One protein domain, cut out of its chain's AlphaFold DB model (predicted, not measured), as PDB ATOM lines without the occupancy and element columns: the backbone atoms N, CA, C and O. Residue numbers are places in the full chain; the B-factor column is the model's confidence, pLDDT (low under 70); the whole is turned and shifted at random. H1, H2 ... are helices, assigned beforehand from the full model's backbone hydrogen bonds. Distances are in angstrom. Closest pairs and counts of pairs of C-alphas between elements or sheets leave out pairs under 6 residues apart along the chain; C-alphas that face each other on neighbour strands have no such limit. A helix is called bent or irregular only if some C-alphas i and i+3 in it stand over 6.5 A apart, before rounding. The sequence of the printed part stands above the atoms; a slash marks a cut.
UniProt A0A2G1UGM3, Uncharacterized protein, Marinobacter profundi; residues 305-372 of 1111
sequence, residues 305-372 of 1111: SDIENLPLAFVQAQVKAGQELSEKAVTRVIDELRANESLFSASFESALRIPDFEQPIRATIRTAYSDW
ATOM      1  N   SER A 305     121.418  39.367 -13.147       69.38
ATOM      2  CA  SER A 305     121.632  38.210 -12.268       69.38
ATOM      3  C   SER A 305     123.071  37.686 -12.300       69.38
ATOM      4  O   SER A 305     123.595  37.246 -11.280       69.38
ATOM      5  N   ASP A 306     123.738  37.754 -13.457       79.88
ATOM      6  CA  ASP A 306     125.122  37.301 -13.589       79.88
ATOM      7  C   ASP A 306     126.058  38.209 -12.790       79.88
ATOM      8  O   ASP A 306     126.935  37.724 -12.079       79.88
ATOM      9  N   ILE A 307     125.838  39.527 -12.861       76.94
ATOM     10  CA  ILE A 307     126.629  40.530 -12.136       76.94
ATOM     11  C   ILE A 307     126.448  40.377 -10.624       76.94
ATOM     12  O   ILE A 307     127.426  40.453  -9.882       76.94
ATOM     13  N   GLU A 308     125.223  40.117 -10.166       74.12
ATOM     14  CA  GLU A 308     124.915  39.915  -8.744       74.12
ATOM     15  C   GLU A 308     125.573  38.653  -8.167       74.12
ATOM     16  O   GLU A 308     125.929  38.630  -6.986       74.12
ATOM     17  N   ASN A 309     125.835  37.653  -9.012       82.31
ATOM     18  CA  ASN A 309     126.519  36.415  -8.636       82.31
ATOM     19  C   ASN A 309     128.054  36.471  -8.783       82.31
ATOM     20  O   ASN A 309     128.744  35.631  -8.198       82.31
ATOM     21  N   LEU A 310     128.631  37.468  -9.477       85.75
ATOM     22  CA  LEU A 310     130.094  37.624  -9.620       85.75
ATOM     23  C   LEU A 310     130.880  37.647  -8.289       85.75
ATOM     24  O   LEU A 310     131.965  37.053  -8.250       85.75
ATOM     25  N   PRO A 311     130.386  38.244  -7.182       85.44
ATOM     26  CA  PRO A 311     131.069  38.190  -5.888       85.44
ATOM     27  C   PRO A 311     131.388  36.774  -5.390       85.44
ATOM     28  O   PRO A 311     132.409  36.575  -4.727       85.44
ATOM     29  N   LEU A 312     130.561  35.774  -5.726       79.81
ATOM     30  CA  LEU A 312     130.826  34.376  -5.371       79.81
ATOM     31  C   LEU A 312     132.116  33.879  -6.031       79.81
ATOM     32  O   LEU A 312     132.958  33.283  -5.353       79.81
ATOM     33  N   ALA A 313     132.302  34.200  -7.314       85.38
ATOM     34  CA  ALA A 313     133.495  33.841  -8.071       85.38
ATOM     35  C   ALA A 313     134.743  34.582  -7.567       85.38
ATOM     36  O   ALA A 313     135.820  33.991  -7.502       85.38
ATOM     37  N   PHE A 314     134.621  35.847  -7.140       86.50
ATOM     38  CA  PHE A 314     135.746  36.591  -6.549       86.50
ATOM     39  C   PHE A 314     136.266  35.919  -5.278       86.50
ATOM     40  O   PHE A 314     137.477  35.748  -5.113       86.50
ATOM     41  N   VAL A 315     135.353  35.488  -4.405       78.31
ATOM     42  CA  VAL A 315     135.715  34.795  -3.164       78.31
ATOM     43  C   VAL A 315     136.285  33.405  -3.441       78.31
ATOM     44  O   VAL A 315     137.287  33.040  -2.829       78.31
ATOM     45  N   GLN A 316     135.705  32.642  -4.374       80.31
ATOM     46  CA  GLN A 316     136.240  31.333  -4.776       80.31
ATOM     47  C   GLN A 316     137.661  31.448  -5.350       80.31
ATOM     48  O   GLN A 316     138.543  30.689  -4.956       80.31
ATOM     49  N   ALA A 317     137.919  32.480  -6.157       84.94
ATOM     50  CA  ALA A 317     139.231  32.775  -6.733       84.94
ATOM     51  C   ALA A 317     140.237  33.402  -5.742       84.94
ATOM     52  O   ALA A 317     141.350  33.784  -6.142       84.94
ATOM     53  N   GLN A 318     139.853  33.514  -4.462       80.75
ATOM     54  CA  GLN A 318     140.643  34.079  -3.365       80.75
ATOM     55  C   GLN A 318     141.066  35.534  -3.612       80.75
ATOM     56  O   GLN A 318     142.173  35.953  -3.263       80.75
ATOM     57  N   VAL A 319     140.192  36.319  -4.239       83.00
ATOM     58  CA  VAL A 319     140.390  37.752  -4.449       83.00
ATOM     59  C   VAL A 319     139.768  38.522  -3.283       83.00
ATOM     60  O   VAL A 319     138.635  38.264  -2.880       83.00
ATOM     61  N   LYS A 320     140.518  39.473  -2.718       76.19
ATOM     62  CA  LYS A 320     140.083  40.291  -1.577       76.19
ATOM     63  C   LYS A 320     139.619  41.649  -2.060       76.19
ATOM     64  O   LYS A 320     140.383  42.308  -2.750       76.19
ATOM     65  N   ALA A 321     138.432  42.086  -1.654       75.06
ATOM     66  CA  ALA A 321     137.915  43.384  -2.056       75.06
ATOM     67  C   ALA A 321     138.906  44.512  -1.729       75.06
ATOM     68  O   ALA A 321     139.517  44.554  -0.662       75.06
ATOM     69  N   GLY A 322     139.083  45.412  -2.689       65.69
ATOM     70  CA  GLY A 322     139.983  46.548  -2.566       65.69
ATOM     71  C   GLY A 322     141.471  46.267  -2.810       65.69
ATOM     72  O   GLY A 322     142.253  47.214  -2.845       65.69
ATOM     73  N   GLN A 323     141.873  45.016  -3.049       72.75
ATOM     74  CA  GLN A 323     143.199  44.716  -3.591       72.75
ATOM     75  C   GLN A 323     143.266  45.089  -5.081       72.75
ATOM     76  O   GLN A 323     142.277  44.930  -5.800       72.75
ATOM     77  N   GLU A 324     144.433  45.508  -5.575       72.12
ATOM     78  CA  GLU A 324     144.662  45.625  -7.018       72.12
ATOM     79  C   GLU A 324     144.445  44.270  -7.718       72.12
ATOM     80  O   GLU A 324     145.050  43.243  -7.378       72.12
ATOM     81  N   LEU A 325     143.555  44.253  -8.710       81.38
ATOM     82  CA  LEU A 325     143.180  43.030  -9.405       81.38
ATOM     83  C   LEU A 325     144.204  42.693 -10.502       81.38
ATOM     84  O   LEU A 325     144.066  43.108 -11.653       81.38
ATOM     85  N   SER A 326     145.245  41.934 -10.153       84.94
ATOM     86  CA  SER A 326     146.263  41.482 -11.122       84.94
ATOM     87  C   SER A 326     145.676  40.589 -12.229       84.94
ATOM     88  O   SER A 326     144.706  39.867 -12.001       84.94
ATOM     89  N   GLU A 327     146.314  40.536 -13.404       85.88
ATOM     90  CA  GLU A 327     145.883  39.649 -14.504       85.88
ATOM     91  C   GLU A 327     145.793  38.171 -14.096       85.88
ATOM     92  O   GLU A 327     144.873  37.465 -14.507       85.88
ATOM     93  N   LYS A 328     146.699  37.702 -13.226       87.75
ATOM     94  CA  LYS A 328     146.651  36.333 -12.685       87.75
ATOM     95  C   LYS A 328     145.397  36.092 -11.842       87.75
ATOM     96  O   LYS A 328     144.844  34.998 -11.888       87.75
ATOM     97  N   ALA A 329     144.963  37.088 -11.069       85.75
ATOM     98  CA  ALA A 329     143.751  36.997 -10.261       85.75
ATOM     99  C   ALA A 329     142.497  36.978 -11.141       85.75
ATOM    100  O   ALA A 329     141.623  36.150 -10.914       85.75
ATOM    101  N   VAL A 330     142.447  37.813 -12.186       88.62
ATOM    102  CA  VAL A 330     141.340  37.792 -13.153       88.62
ATOM    103  C   VAL A 330     141.230  36.430 -13.842       88.62
ATOM    104  O   VAL A 330     140.129  35.902 -13.958       88.62
ATOM    105  N   THR A 331     142.352  35.822 -14.242       90.69
ATOM    106  CA  THR A 331     142.336  34.478 -14.842       90.69
ATOM    107  C   THR A 331     141.745  33.439 -13.886       90.69
ATOM    108  O   THR A 331     140.871  32.688 -14.298       90.69
ATOM    109  N   ARG A 332     142.123  33.457 -12.596       90.25
ATOM    110  CA  ARG A 332     141.506  32.566 -11.595       90.25
ATOM    111  C   ARG A 332     140.000  32.784 -11.470       90.25
ATOM    112  O   ARG A 332     139.264  31.814 -11.400       90.25
ATOM    113  N   VAL A 333     139.539  34.038 -11.469       89.88
ATOM    114  CA  VAL A 333     138.098  34.346 -11.444       89.88
ATOM    115  C   VAL A 333     137.398  33.742 -12.660       89.88
ATOM    116  O   VAL A 333     136.357  33.120 -12.503       89.88
ATOM    117  N   ILE A 334     137.965  33.873 -13.860       89.81
ATOM    118  CA  ILE A 334     137.389  33.288 -15.080       89.81
ATOM    119  C   ILE A 334     137.324  31.760 -14.997       89.81
ATOM    120  O   ILE A 334     136.327  31.174 -15.417       89.81
ATOM    121  N   ASP A 335     138.352  31.116 -14.450       88.81
ATOM    122  CA  ASP A 335     138.360  29.665 -14.265       88.81
ATOM    123  C   ASP A 335     137.265  29.218 -13.278       88.81
ATOM    124  O   ASP A 335     136.566  28.242 -13.550       88.81
ATOM    125  N   GLU A 336     137.029  29.977 -12.201       88.44
ATOM    126  CA  GLU A 336     135.904  29.739 -11.282       88.44
ATOM    127  C   GLU A 336     134.545  29.953 -11.958       88.44
ATOM    128  O   GLU A 336     133.626  29.157 -11.766       88.44
ATOM    129  N   LEU A 337     134.400  30.984 -12.795       87.81
ATOM    130  CA  LEU A 337     133.166  31.209 -13.554       87.81
ATOM    131  C   LEU A 337     132.864  30.034 -14.494       87.81
ATOM    132  O   LEU A 337     131.728  29.574 -14.556       87.81
ATOM    133  N   ARG A 338     133.886  29.498 -15.174       86.75
ATOM    134  CA  ARG A 338     133.761  28.315 -16.045       86.75
ATOM    135  C   ARG A 338     133.439  27.035 -15.273       86.75
ATOM    136  O   ARG A 338     132.833  26.135 -15.836       86.75
ATOM    137  N   ALA A 339     133.851  26.931 -14.014       82.69
ATOM    138  CA  ALA A 339     133.591  25.756 -13.187       82.69
ATOM    139  C   ALA A 339     132.160  25.711 -12.613       82.69
ATOM    140  O   ALA A 339     131.711  24.643 -12.198       82.69
ATOM    141  N   ASN A 340     131.440  26.841 -12.584       76.69
ATOM    142  CA  ASN A 340     130.128  26.978 -11.939       76.69
ATOM    143  C   ASN A 340     128.987  27.255 -12.950       76.69
ATOM    144  O   ASN A 340     128.225  28.208 -12.784       76.69
ATOM    145  N   GLU A 341     128.837  26.393 -13.964       63.66
ATOM    146  CA  GLU A 341     127.860  26.480 -15.084       63.66
ATOM    147  C   GLU A 341     126.373  26.295 -14.689       63.66
ATOM    148  O   GLU A 341     125.546  25.854 -15.478       63.66
ATOM    149  N   SER A 342     126.014  26.525 -13.428       70.88
ATOM    150  CA  SER A 342     124.616  26.513 -12.972       70.88
ATOM    151  C   SER A 342     124.212  27.783 -12.226       70.88
ATOM    152  O   SER A 342     123.051  27.921 -11.844       70.88
ATOM    153  N   LEU A 343     125.159  28.706 -12.008       72.31
ATOM    154  CA  LEU A 343     124.940  29.978 -11.309       72.31
ATOM    155  C   LEU A 343     124.735  31.165 -12.264       72.31
ATOM    156  O   LEU A 343     124.379  32.253 -11.808       72.31
ATOM    157  N   PHE A 344     124.979  30.974 -13.563       81.38
ATOM    158  CA  PHE A 344     125.032  32.036 -14.563       81.38
ATOM    159  C   PHE A 344     124.078  31.774 -15.734       81.38
ATOM    160  O   PHE A 344     123.563  30.677 -15.930       81.38
ATOM    161  N   SER A 345     123.799  32.813 -16.516       78.00
ATOM    162  CA  SER A 345     122.944  32.725 -17.691       78.00
ATOM    163  C   SER A 345     123.622  31.955 -18.830       78.00
ATOM    164  O   SER A 345     124.822  32.093 -19.080       78.00
ATOM    165  N   ALA A 346     122.833  31.207 -19.608       72.06
ATOM    166  CA  ALA A 346     123.339  30.417 -20.736       72.06
ATOM    167  C   ALA A 346     124.091  31.260 -21.794       72.06
ATOM    168  O   ALA A 346     125.008  30.773 -22.460       72.06
ATOM    169  N   SER A 347     123.722  32.537 -21.962       69.44
ATOM    170  CA  SER A 347     124.431  33.484 -22.835       69.44
ATOM    171  C   SER A 347     125.828  33.810 -22.310       69.44
ATOM    172  O   SER A 347     126.784  33.813 -23.091       69.44
ATOM    173  N   PHE A 348     125.961  34.034 -21.001       79.50
ATOM    174  CA  PHE A 348     127.245  34.332 -20.378       79.50
ATOM    175  C   PHE A 348     128.169  33.110 -20.395       79.50
ATOM    176  O   PHE A 348     129.333  33.214 -20.788       79.50
ATOM    177  N   GLU A 349     127.630  31.929 -20.095       79.31
ATOM    178  CA  GLU A 349     128.350  30.652 -20.171       79.31
ATOM    179  C   GLU A 349     128.892  30.369 -21.573       79.31
ATOM    180  O   GLU A 349     130.053  29.985 -21.741       79.31
ATOM    181  N   SER A 350     128.081  30.611 -22.608       75.00
ATOM    182  CA  SER A 350     128.536  30.453 -23.988       75.00
ATOM    183  C   SER A 350     129.656  31.436 -24.337       75.00
ATOM    184  O   SER A 350     130.574  31.062 -25.068       75.00
ATOM    185  N   ALA A 351     129.604  32.673 -23.836       77.44
ATOM    186  CA  ALA A 351     130.630  33.680 -24.096       77.44
ATOM    187  C   ALA A 351     131.958  33.387 -23.378       77.44
ATOM    188  O   ALA A 351     133.015  33.629 -23.956       77.44
ATOM    189  N   LEU A 352     131.932  32.790 -22.177       82.94
ATOM    190  CA  LEU A 352     133.135  32.386 -21.422       82.94
ATOM    191  C   LEU A 352     134.052  31.408 -22.185       82.94
ATOM    192  O   LEU A 352     135.237  31.268 -21.847       82.94
ATOM    193  N   ARG A 353     133.511  30.731 -23.207       80.69
ATOM    194  CA  ARG A 353     134.201  29.747 -24.056       80.69
ATOM    195  C   ARG A 353     134.727  30.330 -25.379       80.69
ATOM    196  O   ARG A 353     135.382  29.609 -26.126       80.69
ATOM    197  N   ILE A 354     134.463  31.605 -25.684       75.12
ATOM    198  CA  ILE A 354     134.848  32.251 -26.950       75.12
ATOM    199  C   ILE A 354     136.006  33.245 -26.698       75.12
ATOM    200  O   ILE A 354     135.812  34.204 -25.950       75.12
ATOM    201  N   PRO A 355     137.188  33.083 -27.336       74.00
ATOM    202  CA  PRO A 355     138.373  33.917 -27.072       74.00
ATOM    203  C   PRO A 355     138.159  35.432 -27.227       74.00
ATOM    204  O   PRO A 355     138.653  36.212 -26.416       74.00
ATOM    205  N   ASP A 356     137.365  35.859 -28.213       68.94
ATOM    206  CA  ASP A 356     137.099  37.282 -28.484       68.94
ATOM    207  C   ASP A 356     136.380  38.006 -27.327       68.94
ATOM    208  O   ASP A 356     136.425  39.239 -27.230       68.94
ATOM    209  N   PHE A 357     135.744  37.245 -26.428       72.12
ATOM    210  CA  PHE A 357     135.019  37.743 -25.255       72.12
ATOM    211  C   PHE A 357     135.823  37.715 -23.978       72.12
ATOM    212  O   PHE A 357     135.384  38.277 -22.978       72.12
ATOM    213  N   GLU A 358     137.025  37.151 -24.009       75.12
ATOM    214  CA  GLU A 358     137.849  37.092 -22.819       75.12
ATOM    215  C   GLU A 358     138.148  38.501 -22.291       75.12
ATOM    216  O   GLU A 358     137.900  38.781 -21.126       75.12
ATOM    217  N   GLN A 359     138.576  39.433 -23.148       74.12
ATOM    218  CA  GLN A 359     138.847  40.822 -22.746       74.12
ATOM    219  C   GLN A 359     137.602  41.568 -22.182       74.12
ATOM    220  O   GLN A 359     137.715  42.154 -21.110       74.12
ATOM    221  N   PRO A 360     136.407  41.509 -22.806       69.69
ATOM    222  CA  PRO A 360     135.145  42.063 -22.304       69.69
ATOM    223  C   PRO A 360     134.734  41.529 -20.948       69.69
ATOM    224  O   PRO A 360     134.297  42.268 -20.064       69.69
ATOM    225  N   ILE A 361     134.872  40.216 -20.789       80.81
ATOM    226  CA  ILE A 361     134.547  39.529 -19.552       80.81
ATOM    227  C   ILE A 361     135.546  39.961 -18.481       80.81
ATOM    228  O   ILE A 361     135.125  40.326 -17.389       80.81
ATOM    229  N   ARG A 362     136.845  40.045 -18.806       83.00
ATOM    230  CA  ARG A 362     137.875  40.614 -17.923       83.00
ATOM    231  C   ARG A 362     137.535  42.053 -17.516       83.00
ATOM    232  O   ARG A 362     137.583  42.361 -16.330       83.00
ATOM    233  N   ALA A 363     137.151  42.920 -18.454       74.81
ATOM    234  CA  ALA A 363     136.769  44.308 -18.179       74.81
ATOM    235  C   ALA A 363     135.512  44.403 -17.297       74.81
ATOM    236  O   ALA A 363     135.462  45.198 -16.357       74.81
ATOM    237  N   THR A 364     134.521  43.541 -17.531       76.75
ATOM    238  CA  THR A 364     133.305  43.520 -16.709       76.75
ATOM    239  C   THR A 364     133.572  42.964 -15.318       76.75
ATOM    240  O   THR A 364     133.103  43.539 -14.343       76.75
ATOM    241  N   ILE A 365     134.394  41.918 -15.199       83.69
ATOM    242  CA  ILE A 365     134.905  41.422 -13.918       83.69
ATOM    243  C   ILE A 365     135.614  42.549 -13.173       83.69
ATOM    244  O   ILE A 365     135.337  42.750 -11.999       83.69
ATOM    245  N   ARG A 366     136.481  43.318 -13.843       81.19
ATOM    246  CA  ARG A 366     137.174  44.473 -13.248       81.19
ATOM    247  C   ARG A 366     136.202  45.544 -12.770       81.19
ATOM    248  O   ARG A 366     136.379  46.054 -11.671       81.19
ATOM    249  N   THR A 367     135.176  45.849 -13.556       75.88
ATOM    250  CA  THR A 367     134.157  46.853 -13.217       75.88
ATOM    251  C   THR A 367     133.299  46.393 -12.040       75.88
ATOM    252  O   THR A 367     133.203  47.093 -11.039       75.88
ATOM    253  N   ALA A 368     132.759  45.176 -12.098       78.75
ATOM    254  CA  ALA A 368     131.985  44.586 -11.010       78.75
ATOM    255  C   ALA A 368     132.829  44.441  -9.735       78.75
ATOM    256  O   ALA A 368     132.367  44.745  -8.641       78.75
ATOM    257  N   TYR A 369     134.099  44.057  -9.872       81.06
ATOM    258  CA  TYR A 369     135.050  44.030  -8.770       81.06
ATOM    259  C   TYR A 369     135.336  45.434  -8.226       81.06
ATOM    260  O   TYR A 369     135.454  45.590  -7.012       81.06
ATOM    261  N   SER A 370     135.406  46.454  -9.095       75.38
ATOM    262  CA  SER A 370     135.554  47.872  -8.736       75.38
ATOM    263  C   SER A 370     134.364  48.408  -7.931       75.38
ATOM    264  O   SER A 370     134.548  49.330  -7.135       75.38
ATOM    265  N   ASP A 371     133.186  47.818  -8.089       73.62
ATOM    266  CA  ASP A 371     131.974  48.200  -7.361       73.62
ATOM    267  C   ASP A 371     131.713  47.276  -6.147       73.62
ATOM    268  O   ASP A 371     130.913  47.603  -5.270       73.62
ATOM    269  N   TRP A 372     132.413  46.138  -6.056       78.38
ATOM    270  CA  TRP A 372     132.250  45.137  -5.000       78.38
ATOM    271  C   TRP A 372     132.872  45.565  -3.665       78.38
ATOM    272  O   TRP A 372     134.090  45.706  -3.546       78.38
TER     273      TRP A 372
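Overview. This is residues 305 to 372 of the 1111 residues of an uncharacterized protein of Marinobacter profundi (UniProt A0A2G1UGM3). Three helices, H1, H2 and H4, pack on one another at wide angles, their centres making a triangle. The short H3 sits where H1 and H4 begin and H2 ends, and the loop from H1 to H2 bulges at the opposite end of the domain. The printed part has 68 residues, with four named helices in the order H1, H2, H3, H4 and no named strand; the class is all helix. It is compact, with a radius of gyration of the C-alphas of 10.8 A, and spans 29 by 22 by 18 A.

Arrangement. H4, residues 355 to 371, is the longest helix, and its residues 362 to 366 touch residues 330 to 334 of H2, residues 327 to 339. Their closest C-alphas, those of Val 330 and Arg 362, are 6.5 A apart, and the lines are about perpendicular at 76 degrees. Residues 365 to 369 of H4 touch H1, residues 305 to 316, with C-alphas 307 and 368 closest at 6.8 A and the lines about perpendicular at 84 degrees. Residues 313 to 316 of H1 touch residues 333 to 337 of H2, C-alphas 313 and 333 being closest at 5.7 A, at a steep tilt of 66 degrees, opposite ways. The helix packing is mostly crossed, with no touching pair at a shallow tilt. H3, residues 346 to 351, is close to but not clearly touching H4, where C-alphas 351 and 357 are closest at 6.1 A. Every O i to N i+4 pair is within hydrogen-bond range in H2 and H3, against 5 of 8 in H1 and 11 of 13 in H4.

Along the chain. H4 measures 25.2 A and ends at C-alpha 371 (131.974, 48.200, -7.361). H2 measures 18.6 A, H1 17.8 A from C-alpha 305 (121.632, 38.210, -12.268), and H3 8.7 A. H1 is irregular, with C-alphas 308 and 311 7.0 A apart, and H4 only just so, with C-alphas 356 and 359 7.0 A apart.

Size, cuts and confidence. The C-alphas of Gln 323 and Ala 346, the two farthest apart, are 29.9 A from each other. The printed part has no cut; no link is long, and that from H3 to H4 is tight. The mean pLDDT of the printed part is 79.4, with residues 305, 322, 341, 347, 356 and 360 under 70.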